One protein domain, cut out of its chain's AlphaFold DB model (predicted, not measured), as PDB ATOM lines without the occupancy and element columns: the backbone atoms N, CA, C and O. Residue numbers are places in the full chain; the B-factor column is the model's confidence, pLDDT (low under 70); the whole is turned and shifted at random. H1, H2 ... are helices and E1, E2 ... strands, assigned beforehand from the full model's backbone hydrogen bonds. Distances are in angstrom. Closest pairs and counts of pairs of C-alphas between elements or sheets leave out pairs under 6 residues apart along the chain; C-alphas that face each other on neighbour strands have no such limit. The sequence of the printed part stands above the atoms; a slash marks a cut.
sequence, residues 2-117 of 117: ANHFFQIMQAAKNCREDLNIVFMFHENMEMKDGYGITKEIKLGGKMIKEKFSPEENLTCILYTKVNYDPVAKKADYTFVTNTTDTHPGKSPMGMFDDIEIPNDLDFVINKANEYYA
ATOM      1  N   ALA A   2     177.485 223.931 189.376       63.59
ATOM      2  CA  ALA A   2     177.785 225.328 189.778       63.59
ATOM      3  C   ALA A   2     176.793 225.924 190.774       63.59
ATOM      4  O   ALA A   2     177.162 226.423 191.830       63.59
ATOM      5  N   ASN A   3     175.510 225.782 190.439       73.38
ATOM      6  CA  ASN A   3     174.414 226.309 191.232       73.38
ATOM      7  C   ASN A   3     174.347 225.679 192.633       73.38
ATOM      8  O   ASN A   3     174.016 226.361 193.588       73.38
ATOM      9  N   HIS A   4     174.712 224.399 192.783       82.88
ATOM     10  CA  HIS A   4     174.676 223.727 194.086       82.88
ATOM     11  C   HIS A   4     175.811 224.184 194.991       82.88
ATOM     12  O   HIS A   4     175.588 224.395 196.175       82.88
ATOM     13  N   PHE A   5     177.012 224.377 194.441       82.69
ATOM     14  CA  PHE A   5     178.125 224.889 195.232       82.69
ATOM     15  C   PHE A   5     177.839 226.309 195.738       82.69
ATOM     16  O   PHE A   5     177.965 226.576 196.931       82.69
ATOM     17  N   PHE A   6     177.331 227.175 194.857       82.62
ATOM     18  CA  PHE A   6     176.863 228.503 195.246       82.62
ATOM     19  C   PHE A   6     175.775 228.438 196.330       82.62
ATOM     20  O   PHE A   6     175.878 229.124 197.341       82.62
ATOM     21  N   GLN A   7     174.769 227.573 196.170       88.06
ATOM     22  CA  GLN A   7     173.716 227.375 197.171       88.06
ATOM     23  C   GLN A   7     174.263 226.929 198.532       88.06
ATOM     24  O   GLN A   7     173.785 227.420 199.548       88.06
ATOM     25  N   ILE A   8     175.267 226.046 198.569       90.31
ATOM     26  CA  ILE A   8     175.909 225.618 199.821       90.31
ATOM     27  C   ILE A   8     176.624 226.798 200.487       90.31
ATOM     28  O   ILE A   8     176.454 227.011 201.686       90.31
ATOM     29  N   MET A   9     177.379 227.598 199.730       89.31
ATOM     30  CA  MET A   9     178.056 228.777 200.288       89.31
ATOM     31  C   MET A   9     177.062 229.831 200.783       89.31
ATOM     32  O   MET A   9     177.254 230.413 201.848       89.31
ATOM     33  N   GLN A  10     175.960 230.039 200.060       90.12
ATOM     34  CA  GLN A  10     174.881 230.915 200.513       90.12
ATOM     35  C   GLN A  10     174.183 230.362 201.758       90.12
ATOM     36  O   GLN A  10     173.862 231.130 202.658       90.12
ATOM     37  N   ALA A  11     173.960 229.050 201.848       93.31
ATOM     38  CA  ALA A  11     173.395 228.435 203.044       93.31
ATOM     39  C   ALA A  11     174.314 228.644 204.256       93.31
ATOM     40  O   ALA A  11     173.834 229.086 205.292       93.31
ATOM     41  N   ALA A  12     175.625 228.431 204.094       93.38
ATOM     42  CA  ALA A  12     176.615 228.671 205.142       93.38
ATOM     43  C   ALA A  12     176.600 230.123 205.645       93.38
ATOM     44  O   ALA A  12     176.614 230.351 206.850       93.38
ATOM     45  N   LYS A  13     176.480 231.105 204.743       88.75
ATOM     46  CA  LYS A  13     176.351 232.529 205.107       88.75
ATOM     47  C   LYS A  13     175.090 232.862 205.909       88.75
ATOM     48  O   LYS A  13     175.074 233.871 206.599       88.75
ATOM     49  N   ASN A  14     174.036 232.059 205.776       92.75
ATOM     50  CA  ASN A  14     172.756 232.257 206.459       92.75
ATOM     51  C   ASN A  14     172.572 231.308 207.656       92.75
ATOM     52  O   ASN A  14     171.484 231.239 208.229       92.75
ATOM     53  N   CYS A  15     173.603 230.537 208.015       94.69
ATOM     54  CA  CYS A  15     173.610 229.773 209.253       94.69
ATOM     55  C   CYS A  15     173.705 230.712 210.464       94.69
ATOM     56  O   CYS A  15     173.956 231.908 210.333       94.69
ATOM     57  N   ARG A  16     173.486 230.159 211.662       95.00
ATOM     58  CA  ARG A  16     173.646 230.916 212.908       95.00
ATOM     59  C   ARG A  16     175.060 231.504 213.018       95.00
ATOM     60  O   ARG A  16     176.025 230.863 212.602       95.00
ATOM     61  N   GLU A  17     175.158 232.683 213.618       90.19
ATOM     62  CA  GLU A  17     176.401 233.461 213.705       90.19
ATOM     63  C   GLU A  17     177.471 232.807 214.595       90.19
ATOM     64  O   GLU A  17     178.654 233.058 214.408       90.19
ATOM     65  N   ASP A  18     177.088 231.920 215.517       91.75
ATOM     66  CA  ASP A  18     178.003 231.202 216.418       91.75
ATOM     67  C   ASP A  18     178.605 229.916 215.818       91.75
ATOM     68  O   ASP A  18     179.209 229.119 216.538       91.75
ATOM     69  N   LEU A  19     178.441 229.673 214.512       94.75
ATOM     70  CA  LEU A  19     179.080 228.542 213.835       94.75
ATOM     71  C   LEU A  19     180.342 228.961 213.088       94.75
ATOM     72  O   LEU A  19     180.322 229.834 212.226       94.75
ATOM     73  N   ASN A  20     181.405 228.193 213.310       94.38
ATOM     74  CA  ASN A  20     182.574 228.184 212.445       94.38
ATOM     75  C   ASN A  20     182.362 227.175 211.310       94.38
ATOM     76  O   ASN A  20     182.240 225.972 211.552       94.38
ATOM     77  N   ILE A  21     182.309 227.656 210.065       95.62
ATOM     78  CA  ILE A  21     182.109 226.816 208.876       95.62
ATOM     79  C   ILE A  21     183.392 226.800 208.050       95.62
ATOM     80  O   ILE A  21     183.821 227.826 207.527       95.62
ATOM     81  N   VAL A  22     183.984 225.614 207.900       95.75
ATOM     82  CA  VAL A  22     185.236 225.416 207.162       95.75
ATOM     83  C   VAL A  22     184.951 224.753 205.819       95.75
ATOM     84  O   VAL A  22     184.338 223.688 205.752       95.75
ATOM     85  N   PHE A  23     185.440 225.370 204.743       94.00
ATOM     86  CA  PHE A  23     185.439 224.784 203.406       94.00
ATOM     87  C   PHE A  23     186.843 224.311 203.037       94.00
ATOM     88  O   PHE A  23     187.803 225.071 203.131       94.00
ATOM     89  N   MET A  24     186.952 223.067 202.573       92.81
ATOM     90  CA  MET A  24     188.203 222.497 202.078       92.81
ATOM     91  C   MET A  24     188.152 222.336 200.563       92.81
ATOM     92  O   MET A  24     187.216 221.743 200.023       92.81
ATOM     93  N   PHE A  25     189.189 222.820 199.888       90.25
ATOM     94  CA  PHE A  25     189.306 222.761 198.438       90.25
ATOM     95  C   PHE A  25     190.603 222.093 198.011       90.25
ATOM     96  O   PHE A  25     191.630 222.210 198.673       90.25
ATOM     97  N   HIS A  26     190.564 221.450 196.848       89.50
ATOM     98  CA  HIS A  26     191.789 221.181 196.112       89.50
ATOM     99  C   HIS A  26     192.281 222.470 195.456       89.50
ATOM    100  O   HIS A  26     191.482 223.256 194.948       89.50
ATOM    101  N   GLU A  27     193.593 222.657 195.420       88.56
ATOM    102  CA  GLU A  27     194.224 223.729 194.657       88.56
ATOM    103  C   GLU A  27     194.581 223.269 193.237       88.56
ATOM    104  O   GLU A  27     194.801 222.084 192.964       88.56
ATOM    105  N   ASN A  28     194.639 224.231 192.328       87.62
ATOM    106  CA  ASN A  28     195.271 224.122 191.024       87.62
ATOM    107  C   ASN A  28     196.406 225.147 190.946       87.62
ATOM    108  O   ASN A  28     196.402 226.151 191.656       87.62
ATOM    109  N   MET A  29     197.355 224.903 190.046       85.69
ATOM    110  CA  MET A  29     198.362 225.890 189.667       85.69
ATOM    111  C   MET A  29     197.944 226.542 188.354       85.69
ATOM    112  O   MET A  29     197.732 225.843 187.361       85.69
ATOM    113  N   GLU A  30     197.860 227.866 188.346       80.25
ATOM    114  CA  GLU A  30     197.666 228.664 187.142       80.25
ATOM    115  C   GLU A  30     198.879 229.558 186.901       80.25
ATOM    116  O   GLU A  30     199.432 230.172 187.814       80.25
ATOM    117  N   MET A  31     199.302 229.621 185.644       77.94
ATOM    118  CA  MET A  31     200.387 230.486 185.211       77.94
ATOM    119  C   MET A  31     199.780 231.826 184.798       77.94
ATOM    120  O   MET A  31     199.000 231.882 183.848       77.94
ATOM    121  N   LYS A  32     200.106 232.895 185.528       68.62
ATOM    122  CA  LYS A  32     199.675 234.254 185.189       68.62
ATOM    123  C   LYS A  32     200.769 234.949 184.395       68.62
ATOM    124  O   LYS A  32     201.912 235.045 184.849       68.62
ATOM    125  N   ASP A  33     200.404 235.462 183.223       63.34
ATOM    126  CA  ASP A  33     201.310 236.218 182.362       63.34
ATOM    127  C   ASP A  33     201.940 237.381 183.145       63.34
ATOM    128  O   ASP A  33     201.251 238.259 183.659       63.34
ATOM    129  N   GLY A  34     203.270 237.349 183.281       66.19
ATOM    130  CA  GLY A  34     204.056 238.365 183.991       66.19
ATOM    131  C   GLY A  34     204.158 238.217 185.515       66.19
ATOM    132  O   GLY A  34     204.969 238.921 186.108       66.19
ATOM    133  N   TYR A  35     203.410 237.300 186.145       62.75
ATOM    134  CA  TYR A  35     203.393 237.111 187.610       62.75
ATOM    135  C   TYR A  35     203.839 235.712 188.072       62.75
ATOM    136  O   TYR A  35     203.946 235.463 189.268       62.75
ATOM    137  N   GLY A  36     204.140 234.799 187.145       77.12
ATOM    138  CA  GLY A  36     204.600 233.450 187.477       77.12
ATOM    139  C   GLY A  36     203.456 232.500 187.841       77.12
ATOM    140  O   GLY A  36     202.325 232.657 187.382       77.12
ATOM    141  N   ILE A  37     203.770 231.454 188.611       83.00
ATOM    142  CA  ILE A  37     202.801 230.429 189.020       83.00
ATOM    143  C   ILE A  37     202.059 230.912 190.267       83.00
ATOM    144  O   ILE A  37     202.673 231.137 191.306       83.00
ATOM    145  N   THR A  38     200.735 230.991 190.181       86.94
ATOM    146  CA  THR A  38     199.847 231.287 191.310       86.94
ATOM    147  C   THR A  38     198.901 230.124 191.566       86.94
ATOM    148  O   THR A  38     198.462 229.453 190.630       86.94
ATOM    149  N   LYS A  39     198.572 229.875 192.830       88.88
ATOM    150  CA  LYS A  39     197.575 228.871 193.208       88.88
ATOM    151  C   LYS A  39     196.158 229.435 193.115       88.88
ATOM    152  O   LYS A  39     195.937 230.610 193.379       88.88
ATOM    153  N   GLU A  40     195.192 228.585 192.793       88.00
ATOM    154  CA  GLU A  40     193.761 228.920 192.742       88.00
ATOM    155  C   GLU A  40     192.897 227.757 193.246       88.00
ATOM    156  O   GLU A  40     193.335 226.601 193.257       88.00
ATOM    157  N   ILE A  41     191.659 228.046 193.662       87.88
ATOM    158  CA  ILE A  41     190.699 227.010 194.056       87.88
ATOM    159  C   ILE A  41     190.275 226.207 192.819       87.88
ATOM    160  O   ILE A  41     189.716 226.727 191.850       87.88
ATOM    161  N   LYS A  42     190.483 224.890 192.861       86.25
ATOM    162  CA  LYS A  42     190.083 223.990 191.781       86.25
ATOM    163  C   LYS A  42     188.571 223.788 191.781       86.25
ATOM    164  O   LYS A  42     188.032 222.997 192.555       86.25
ATOM    165  N   LEU A  43     187.898 224.426 190.829       81.25
ATOM    166  CA  LEU A  43     186.486 224.184 190.532       81.25
ATOM    167  C   LEU A  43     186.290 223.324 189.279       81.25
ATOM    168  O   LEU A  43     186.983 223.469 188.271       81.25
ATOM    169  N   GLY A  44     185.300 222.430 189.332       76.00
ATOM    170  CA  GLY A  44     184.941 221.561 188.214       76.00
ATOM    171  C   GLY A  44     184.107 222.278 187.153       76.00
ATOM    172  O   GLY A  44     182.901 222.409 187.312       76.00
ATOM    173  N   GLY A  45     184.722 222.670 186.035       71.06
ATOM    174  CA  GLY A  45     184.026 223.183 184.849       71.06
ATOM    175  C   GLY A  45     184.260 224.673 184.590       71.06
ATOM    176  O   GLY A  45     184.037 225.519 185.452       71.06
ATOM    177  N   LYS A  46     184.669 224.997 183.356       68.50
ATOM    178  CA  LYS A  46     185.082 226.347 182.931       68.50
ATOM    179  C   LYS A  46     184.003 227.418 183.156       68.50
ATOM    180  O   LYS A  46     184.286 228.470 183.711       68.50
ATOM    181  N   MET A  47     182.748 227.099 182.830       63.47
ATOM    182  CA  MET A  47     181.605 228.013 182.995       63.47
ATOM    183  C   MET A  47     181.326 228.410 184.451       63.47
ATOM    184  O   MET A  47     180.673 229.421 184.690       63.47
ATOM    185  N   ILE A  48     181.752 227.593 185.420       71.94
ATOM    186  CA  ILE A  48     181.578 227.889 186.847       71.94
ATOM    187  C   ILE A  48     182.581 228.953 187.256       71.94
ATOM    188  O   ILE A  48     182.184 229.967 187.812       71.94
ATOM    189  N   LYS A  49     183.854 228.739 186.908       69.94
ATOM    190  CA  LYS A  49     184.950 229.664 187.202       69.94
ATOM    191  C   LYS A  49     184.703 231.064 186.636       69.94
ATOM    192  O   LYS A  49     184.971 232.047 187.306       69.94
ATOM    193  N   GLU A  50     184.148 231.159 185.426       74.06
ATOM    194  CA  GLU A  50     183.854 232.451 184.782       74.06
ATOM    195  C   GLU A  50     182.721 233.236 185.459       74.06
ATOM    196  O   GLU A  50     182.637 234.451 185.304       74.06
ATOM    197  N   LYS A  51     181.817 232.553 186.171       71.94
ATOM    198  CA  LYS A  51     180.612 233.165 186.754       71.94
ATOM    199  C   LYS A  51     180.629 233.239 188.272       71.94
ATOM    200  O   LYS A  51     179.746 233.869 188.847       71.94
ATOM    201  N   PHE A  52     181.549 232.533 188.915       78.75
ATOM    202  CA  PHE A  52     181.531 232.346 190.349       78.75
ATOM    203  C   PHE A  52     182.943 232.133 190.903       78.75
ATOM    204  O   PHE A  52     183.605 231.149 190.569       78.75
ATOM    205  N   SER A  53     183.348 233.029 191.804       81.94
ATOM    206  CA  SER A  53     184.576 232.933 192.591       81.94
ATOM    207  C   SER A  53     184.221 232.613 194.055       81.94
ATOM    208  O   SER A  53     183.553 233.409 194.728       81.94
ATOM    209  N   PRO A  54     184.619 231.435 194.577       83.00
ATOM    210  CA  PRO A  54     184.467 231.104 195.991       83.00
ATOM    211  C   PRO A  54     185.160 232.121 196.900       83.00
ATOM    212  O   PRO A  54     184.658 232.421 197.979       83.00
ATOM    213  N   GLU A  55     186.283 232.680 196.456       84.94
ATOM    214  CA  GLU A  55     187.126 233.604 197.215       84.94
ATOM    215  C   GLU A  55     186.379 234.885 197.631       84.94
ATOM    216  O   GLU A  55     186.623 235.438 198.706       84.94
ATOM    217  N   GLU A  56     185.410 235.328 196.824       83.69
ATOM    218  CA  GLU A  56     184.528 236.464 197.134       83.69
ATOM    219  C   GLU A  56     183.533 236.163 198.266       83.69
ATOM    220  O   GLU A  56     182.948 237.069 198.863       83.69
ATOM    221  N   ASN A  57     183.316 234.884 198.568       86.75
ATOM    222  CA  ASN A  57     182.305 234.413 199.507       86.75
ATOM    223  C   ASN A  57     182.902 233.865 200.812       86.75
ATOM    224  O   ASN A  57     182.137 233.431 201.673       86.75
ATOM    225  N   LEU A  58     184.229 233.910 200.963       90.88
ATOM    226  CA  LEU A  58     184.971 233.430 202.128       90.88
ATOM    227  C   LEU A  58     185.544 234.599 202.944       90.88
ATOM    228  O   LEU A  58     186.032 235.595 202.397       90.88
ATOM    229  N   THR A  59     185.495 234.456 204.269       92.12
ATOM    230  CA  THR A  59     186.048 235.417 205.239       92.12
ATOM    231  C   THR A  59     187.558 235.257 205.400       92.12
ATOM    232  O   THR A  59     188.276 236.254 205.443       92.12
ATOM    233  N   CYS A  60     188.032 234.010 205.420       94.94
ATOM    234  CA  CYS A  60     189.437 233.635 205.492       94.94
ATOM    235  C   CYS A  60     189.747 232.542 204.456       94.94
ATOM    236  O   CYS A  60     188.949 231.626 204.254       94.94
ATOM    237  N   ILE A  61     190.900 232.639 203.795       95.94
ATOM    238  CA  ILE A  61     191.401 231.697 202.791       95.94
ATOM    239  C   ILE A  61     192.849 231.382 203.150       95.94
ATOM    240  O   ILE A  61     193.707 232.261 203.109       95.94
ATOM    241  N   LEU A  62     193.114 230.125 203.489       96.88
ATOM    242  CA  LEU A  62     194.438 229.641 203.858       96.88
ATOM    243  C   LEU A  62     194.905 228.626 202.820       96.88
ATOM    244  O   LEU A  62     194.133 227.755 202.415       96.88
ATOM    245  N   TYR A  63     196.166 228.716 202.408       96.19
ATOM    246  CA  TYR A  63     196.768 227.722 201.519       96.19
ATOM    247  C   TYR A  63     197.775 226.866 202.264       96.19
ATOM    248  O   TYR A  63     198.568 227.379 203.045       96.19
ATOM    249  N   THR A  64     197.801 225.567 201.975       95.44
ATOM    250  CA  THR A  64     198.866 224.700 202.484       95.44
ATOM    251  C   THR A  64     200.162 224.953 201.716       95.44
ATOM    252  O   THR A  64     200.194 224.897 200.480       95.44
ATOM    253  N   LYS A  65     201.243 225.178 202.456       94.38
ATOM    254  CA  LYS A  65     202.615 225.144 201.961       94.38
ATOM    255  C   LYS A  65     203.306 223.914 202.540       94.38
ATOM    256  O   LYS A  65     203.119 223.573 203.704       94.38
ATOM    257  N   VAL A  66     204.063 223.223 201.692       94.19
ATOM    258  CA  VAL A  66     204.790 222.007 202.064       94.19
ATOM    259  C   VAL A  66     206.273 222.255 201.860       94.19
ATOM    260  O   VAL A  66     206.713 222.467 200.728       94.19
ATOM    261  N   ASN A  67     207.038 222.209 202.944       93.19
ATOM    262  CA  ASN A  67     208.490 222.316 202.920       93.19
ATOM    263  C   ASN A  67     209.076 220.921 203.168       93.19
ATOM    264  O   ASN A  67     208.931 220.361 204.250       93.19
ATOM    265  N   TYR A  68     209.712 220.327 202.158       95.31
ATOM    266  CA  TYR A  68     210.334 219.011 202.295       95.31
ATOM    267  C   TYR A  68     211.818 219.147 202.636       95.31
ATOM    268  O   TYR A  68     212.584 219.709 201.852       95.31
ATOM    269  N   ASP A  69     212.224 218.592 203.776       94.06
ATOM    270  CA  ASP A  69     213.624 218.407 204.140       94.06
ATOM    271  C   ASP A  69     214.119 217.058 203.577       94.06
ATOM    272  O   ASP A  69     213.726 215.994 204.076       94.06
ATOM    273  N   PRO A  70     214.993 217.063 202.551       94.12
ATOM    274  CA  PRO A  70     215.496 215.838 201.943       94.12
ATOM    275  C   PRO A  70     216.463 215.065 202.847       94.12
ATOM    276  O   PRO A  70     216.606 213.852 202.676       94.12
ATOM    277  N   VAL A  71     217.119 215.738 203.796       95.00
ATOM    278  CA  VAL A  71     218.072 215.126 204.727       95.00
ATOM    279  C   VAL A  71     217.310 214.415 205.838       95.00
ATOM    280  O   VAL A  71     217.526 213.224 206.071       95.00
ATOM    281  N   ALA A  72     216.374 215.115 206.480       93.94
ATOM    282  CA  ALA A  72     215.532 214.534 207.523       93.94
ATOM    283  C   ALA A  72     214.442 213.599 206.970       93.94
ATOM    284  O   ALA A  72     213.837 212.852 207.744       93.94
ATOM    285  N   LYS A  73     214.191 213.628 205.651       94.19
ATOM    286  CA  LYS A  73     213.093 212.922 204.965       94.19
ATOM    287  C   LYS A  73     211.733 213.233 205.587       94.19
ATOM    288  O   LYS A  73     210.916 212.338 205.809       94.19
ATOM    289  N   LYS A  74     211.504 214.507 205.901       94.81
ATOM    290  CA  LYS A  74     210.272 214.986 206.534       94.81
ATOM    291  C   LYS A  74     209.685 216.129 205.729       94.81
ATOM    292  O   LYS A  74     210.413 216.978 205.232       94.81
ATOM    293  N   ALA A  75     208.365 216.123 205.609       95.50
ATOM    294  CA  ALA A  75     207.609 217.248 205.092       95.50
ATOM    295  C   ALA A  75     207.027 218.021 206.275       95.50
ATOM    296  O   ALA A  75     206.401 217.424 207.153       95.50
ATOM    297  N   ASP A  76     207.267 219.323 206.284       95.06
ATOM    298  CA  ASP A  76     206.646 220.274 207.189       95.06
ATOM    299  C   ASP A  76     205.494 220.978 206.467       95.06
ATOM    300  O   ASP A  76     205.615 221.334 205.289       95.06
ATOM    301  N   TYR A  77     204.366 221.115 207.158       96.38
ATOM    302  CA  TYR A  77     203.118 221.608 206.588       96.38
ATOM    303  C   TYR A  77     202.665 222.843 207.355       96.38
ATOM    304  O   TYR A  77     202.320 222.757 208.533       96.38
ATOM    305  N   THR A  78     202.592 223.969 206.655       97.44
ATOM    306  CA  THR A  78     202.134 225.249 207.200       97.44
ATOM    307  C   THR A  78     200.946 225.774 206.403       97.44
ATOM    308  O   THR A  78     200.727 225.390 205.247       97.44
ATOM    309  N   PHE A  79     200.150 226.644 207.020       97.62
ATOM    310  CA  PHE A  79     199.176 227.462 206.308       97.62
ATOM    311  C   PHE A  79     199.751 228.844 206.023       97.62
ATOM    312  O   PHE A  79     200.311 229.473 206.911       97.62
ATOM    313  N   VAL A  80     199.553 229.327 204.798       97.12
ATOM    314  CA  VAL A  80     199.872 230.694 204.382       97.12
ATOM    315  C   VAL A  80     198.631 231.568 204.547       97.12
ATOM    316  O   VAL A  80     197.599 231.290 203.927       97.12
ATOM    317  N   THR A  81     198.729 232.610 205.371       97.00
ATOM    318  CA  THR A  81     197.591 233.444 205.805       97.00
ATOM    319  C   THR A  81     197.299 234.622 204.880       97.00
ATOM    320  O   THR A  81     196.149 235.031 204.730       97.00
ATOM    321  N   ASN A  82     198.323 235.156 204.213       95.31
ATOM    322  CA  ASN A  82     198.245 236.363 203.388       95.31
ATOM    323  C   ASN A  82     198.750 236.112 201.964       95.31
ATOM    324  O   ASN A  82     199.441 235.130 201.692       95.31
ATOM    325  N   THR A  83     198.424 237.026 201.051       92.00
ATOM    326  CA  THR A  83     198.911 236.967 199.674       92.00
ATOM    327  C   THR A  83     200.434 237.025 199.655       92.00
ATOM    328  O   THR A  83     201.041 238.003 200.086       92.00
ATOM    329  N   THR A  84     201.032 235.975 199.109       89.75
ATOM    330  CA  THR A  84     202.445 235.895 198.719       89.75
ATOM    331  C   THR A  84     202.531 235.793 197.197       89.75
ATOM    332  O   THR A  84     201.502 235.704 196.524       89.75
ATOM    333  N   ASP A  85     203.743 235.732 196.645       84.75
ATOM    334  CA  ASP A  85     203.958 235.614 195.195       84.75
ATOM    335  C   ASP A  85     203.212 234.424 194.564       84.75
ATOM    336  O   ASP A  85     202.751 234.497 193.430       84.75
ATOM    337  N   THR A  86     203.076 233.320 195.307       88.69
ATOM    338  CA  THR A  86     202.532 232.046 194.802       88.69
ATOM    339  C   THR A  86     201.208 231.638 195.450       88.69
ATOM    340  O   THR A  86     200.416 230.926 194.826       88.69
ATOM    341  N   HIS A  87     200.939 232.082 196.682       92.31
ATOM    342  CA  HIS A  87     199.750 231.709 197.454       92.31
ATOM    343  C   HIS A  87     198.884 232.953 197.685       92.31
ATOM    344  O   HIS A  87     199.289 233.811 198.472       92.31
ATOM    345  N   PRO A  88     197.699 233.074 197.063       91.88
ATOM    346  CA  PRO A  88     196.795 234.198 197.297       91.88
ATOM    347  C   PRO A  88     195.963 233.995 198.577       91.88
ATOM    348  O   PRO A  88     194.733 233.996 198.540       91.88
ATOM    349  N   GLY A  89     196.639 233.769 199.710       93.50
ATOM    350  CA  GLY A  89     195.999 233.671 201.022       93.50
ATOM    351  C   GLY A  89     195.307 234.978 201.416       93.50
ATOM    352  O   GLY A  89     195.711 236.067 201.005       93.50
ATOM    353  N   LYS A  90     194.251 234.889 202.217       94.69
ATOM    354  CA  LYS A  90     193.475 236.047 202.663       94.69
ATOM    355  C   LYS A  90     193.008 235.832 204.091       94.69
ATOM    356  O   LYS A  90     192.066 235.082 204.314       94.69
ATOM    357  N   SER A  91     193.583 236.565 205.030       96.31
ATOM    358  CA  SER A  91     193.080 236.691 206.394       96.31
ATOM    359  C   SER A  91     192.903 238.170 206.757       96.31
ATOM    360  O   SER A  91     193.591 239.031 206.194       96.31
ATOM    361  N   PRO A  92     191.991 238.503 207.687       95.31
ATOM    362  CA  PRO A  92     191.942 239.822 208.304       95.31
ATOM    363  C   PRO A  92     193.301 240.245 208.876       95.31
ATOM    364  O   PRO A  92     194.074 239.427 209.381       95.31
ATOM    365  N   MET A  93     193.589 241.543 208.797       94.06
ATOM    366  CA  MET A  93     194.808 242.119 209.361       94.06
ATOM    367  C   MET A  93     194.804 241.965 210.885       94.06
ATOM    368  O   MET A  93     193.826 242.323 211.531       94.06
ATOM    369  N   GLY A  94     195.899 241.457 211.452       94.12
ATOM    370  CA  GLY A  94     196.035 241.258 212.899       94.12
ATOM    371  C   GLY A  94     195.338 240.011 213.454       94.12
ATOM    372  O   GLY A  94     195.358 239.814 214.661       94.12
ATOM    373  N   MET A  95     194.737 239.166 212.607       97.06
ATOM    374  CA  MET A  95     194.172 237.877 213.039       97.06
ATOM    375  C   MET A  95     195.256 236.839 213.359       97.06
ATOM    376  O   MET A  95     195.105 236.040 214.279       97.06
ATOM    377  N   PHE A  96     196.344 236.851 212.589       97.62
ATOM    378  CA  PHE A  96     197.504 235.986 212.771       97.62
ATOM    379  C   PHE A  96     198.759 236.848 212.884       97.62
ATOM    380  O   PHE A  96     198.869 237.867 212.198       97.62
ATOM    381  N   ASP A  97     199.688 236.422 213.738       96.06
ATOM    382  CA  ASP A  97     200.951 237.127 213.974       96.06
ATOM    383  C   ASP A  97     201.977 236.863 212.858       96.06
ATOM    384  O   ASP A  97     202.775 237.739 212.522       96.06
ATOM    385  N   ASP A  98     201.910 235.678 212.242       96.81
ATOM    386  CA  ASP A  98     202.851 235.195 211.232       96.81
ATOM    387  C   ASP A  98     202.157 234.885 209.896       96.81
ATOM    388  O   ASP A  98     200.990 234.497 209.855       96.81
ATOM    389  N   ILE A  99     202.906 235.009 208.790       95.94
ATOM    390  CA  ILE A  99     202.437 234.647 207.436       95.94
ATOM    391  C   ILE A  99     202.277 233.130 207.288       95.94
ATOM    392  O   ILE A  99     201.410 232.667 206.547       95.94
ATOM    393  N   GLU A 100     203.141 232.361 207.952       97.00
ATOM    394  CA  GLU A 100     203.094 230.903 207.983       97.00
ATOM    395  C   GLU A 100     202.749 230.439 209.394       97.00
ATOM    396  O   GLU A 100     203.524 230.636 210.324       97.00
ATOM    397  N   ILE A 101     201.586 229.811 209.536       97.75
ATOM    398  CA  ILE A 101     201.081 229.290 210.811       97.75
ATOM    399  C   ILE A 101     201.021 227.755 210.771       97.75
ATOM    400  O   ILE A 101     201.065 227.168 209.681       97.75
ATOM    401  N   PRO A 102     200.888 227.074 211.926       97.94
ATOM    402  CA  PRO A 102     200.694 225.630 211.950       97.94
ATOM    403  C   PRO A 102     199.502 225.200 211.088       97.94
ATOM    404  O   PRO A 102     198.452 225.847 211.097       97.94
ATOM    405  N   ASN A 103     199.647 224.092 210.358       97.25
ATOM    406  CA  ASN A 103     198.542 223.458 209.638       97.25
ATOM    407  C   ASN A 103     197.612 222.722 210.624       97.25
ATOM    408  O   ASN A 103     197.591 221.494 210.693       97.25
ATOM    409  N   ASP A 104     196.903 223.502 211.438       97.38
ATOM    410  CA  ASP A 104     196.009 223.049 212.499       97.38
ATOM    411  C   ASP A 104     194.726 223.891 212.488       97.38
ATOM    412  O   ASP A 104     194.749 225.110 212.669       97.38
ATOM    413  N   LEU A 105     193.588 223.236 212.250       96.50
ATOM    414  CA  LEU A 105     192.292 223.908 212.201       96.50
ATOM    415  C   LEU A 105     191.816 224.374 213.578       96.50
ATOM    416  O   LEU A 105     191.097 225.369 213.635       96.50
ATOM    417  N   ASP A 106     192.208 223.708 214.665       97.75
ATOM    418  CA  ASP A 106     191.829 224.139 216.014       97.75
ATOM    419  C   ASP A 106     192.503 225.474 216.350       97.75
ATOM    420  O   ASP A 106     191.842 226.422 216.770       97.75
ATOM    421  N   PHE A 107     193.796 225.607 216.030       97.94
ATOM    422  CA  PHE A 107     194.519 226.878 216.133       97.94
ATOM    423  C   PHE A 107     193.834 227.997 215.333       97.94
ATOM    424  O   PHE A 107     193.604 229.088 215.858       97.94
ATOM    425  N   VAL A 108     193.466 227.720 214.078       97.62
ATOM    426  CA  VAL A 108     192.791 228.690 213.200       97.62
ATOM    427  C   VAL A 108     191.427 229.105 213.759       97.62
ATOM    428  O   VAL A 108     191.116 230.296 213.781       97.62
ATOM    429  N   ILE A 109     190.619 228.150 214.225       97.19
ATOM    430  CA  ILE A 109     189.291 228.417 214.793       97.19
ATOM    431  C   ILE A 109     189.410 229.221 216.089       97.19
ATOM    432  O   ILE A 109     188.664 230.181 216.277       97.19
ATOM    433  N   ASN A 110     190.366 228.888 216.956       97.69
ATOM    434  CA  ASN A 110     190.606 229.632 218.189       97.69
ATOM    435  C   ASN A 110     191.008 231.081 217.890       97.69
ATOM    436  O   ASN A 110     190.413 232.000 218.450       97.69
ATOM    437  N   LYS A 111     191.915 231.302 216.928       97.50
ATOM    438  CA  LYS A 111     192.275 232.656 216.476       97.50
ATOM    439  C   LYS A 111     191.104 233.410 215.855       97.50
ATOM    440  O   LYS A 111     190.969 234.610 216.075       97.50
ATOM    441  N   ALA A 112     190.228 232.724 215.123       95.94
ATOM    442  CA  ALA A 112     189.016 233.336 214.588       95.94
ATOM    443  C   ALA A 112     188.054 233.775 215.692       95.94
ATOM    444  O   ALA A 112     187.592 234.914 215.672       95.94
ATOM    445  N   ASN A 113     187.804 232.914 216.674       95.81
ATOM    446  CA  ASN A 113     186.943 233.249 217.803       95.81
ATOM    447  C   ASN A 113     187.526 234.399 218.634       95.81
ATOM    448  O   ASN A 113     186.780 235.289 219.014       95.81
ATOM    449  N   GLU A 114     188.841 234.418 218.878       96.31
ATOM    450  CA  GLU A 114     189.521 235.528 219.567       96.31
ATOM    451  C   GLU A 114     189.376 236.857 218.812       96.31
ATOM    452  O   GLU A 114     189.169 237.896 219.431       96.31
ATOM    453  N   TYR A 115     189.493 236.831 217.482       96.12
ATOM    454  CA  TYR A 115     189.465 238.035 216.651       96.12
ATOM    455  C   TYR A 115     188.054 238.622 216.470       96.12
ATOM    456  O   TYR A 115     187.909 239.837 216.347       96.12
ATOM    457  N   TYR A 116     187.027 237.769 216.404       92.50
ATOM    458  CA  TYR A 116     185.635 238.173 216.164       92.50
ATOM    459  C   TYR A 116     184.763 238.246 217.431       92.50
ATOM    460  O   TYR A 116     183.576 238.554 217.307       92.50
ATOM    461  N   ALA A 117     185.321 237.951 218.610       88.75
ATOM    462  CA  ALA A 117     184.658 238.140 219.904       88.75
ATOM    463  C   ALA A 117     184.435 239.626 220.231       88.75
ATOM    464  O   ALA A 117     183.365 239.927 220.809       88.75
TER     465      ALA A 117
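AT A GLANCE: This is residues 2 to 117 of the 117 residues of an uncharacterized protein of Candidatus Dependentiae bacterium (UniProt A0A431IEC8). A long two-stranded hairpin, E3 and E4, with the short strand E5 beside E4, makes one end of a model with few contacts between its named parts, and the helix H1 lies toward the opposite end of its longest axis. A second hairpin, E1 and E2, lies to one side of this three-stranded sheet, and the helix H4 only grazes the sheet from the other side; the short helices H2 and H3 lie near H1, and two long stretches without a named element cross the space between the parts. The printed part has 116 residues with four named helices and five named strands, in the order H1 E1 E2 H2 H3 E3 E4 E5 H4; the class is mixed, helices and strands, with 61 residues in named elements. The larger sheet has the order E3 E4 E5 and the smaller one E1 E2, both antiparallel. The whole is only just compact, close to loose, with a radius of gyration of the C-alphas of 15.7 A and spans of 47 by 39 by 25 A.

IN THESE COORDINATES: In the larger sheet, E3 holds residues 63 to 69 and is 19.4 A long, beginning at C-alpha 63 at (196.768, 227.722, 201.519). E4 holds residues 74 to 80 and is 19.0 A long, and E5 is short, residues 100 to 102. H4 follows with residues 105 to 116, is 16.2 A long and ends at C-alpha 116 at (185.635, 238.173, 216.164). In the smaller sheet, E1 holds residues 27 to 32 and is 15.2 A long, and E2 holds residues 36 to 41 and is 16.7 A long. H1 holds residues 2 to 13, is 17.0 A long and begins at C-alpha 2 at (177.785, 225.328, 189.778). H2, residues 46 to 49, and H3, residues 54 to 57, have four residues each.

HOW THE PARTS SIT: E3, E4 and E5 form a meander, each strand the antiparallel neighbour of the one before, with E3 and E5 as edge strands and E4 as the inner one. E3 and E4 are a hairpin with 154 degrees between their directions; N 65 and O 78 are 2.8 A apart and N 76 and O 67 2.8 A, within hydrogen-bond range. E4 and E5 are also a hairpin, at 115 degrees, with N 79 and O 101 at 2.9 A. H4 is only just on this sheet, with 5 pairs of C-alphas within 10 A, and only grazes it with its residues 105 to 108. H1, H2 and H3 are not on it. E1 and E2 are a hairpin at 144 degrees, with N 30 and O 38 at 2.8 A. E1 and E3 are only just apart, at 8.3 A, and so are E2 and E3, at 8.4 A. The closest C-alphas of E2 and H3 are those of Ile 41 and Pro 54, 7.7 A apart. H1 is close to H3 but not clearly touching it, the closest C-alphas being those of Met 9 and Asn 57, 7.1 A apart. H1 is likewise close to H2 but not clearly touching it, with the C-alphas of Ala 2 and Ile 48 at 5.4 A. H1 and H4 are apart. In H1 and H4 every O i to N i+4 pair is within hydrogen-bond range; H2 and H3 are too short for such a pair, and each has its one O i to N i+3 pair within range.

THE WHOLE: The two C-alphas farthest apart are those of Asn 14 and Val 71, at 48.5 A. The printed part has no cut, and it ends at residue 117, the chain's last residue. The links from H1 to E1, 13 residues, and from E4 to E5, 19 residues, are long; the other links are tight. The mean pLDDT of the printed part is 89.3, and it is under 70 at residue 2, residues 32 to 35, residues 46 to 47 and residue 49.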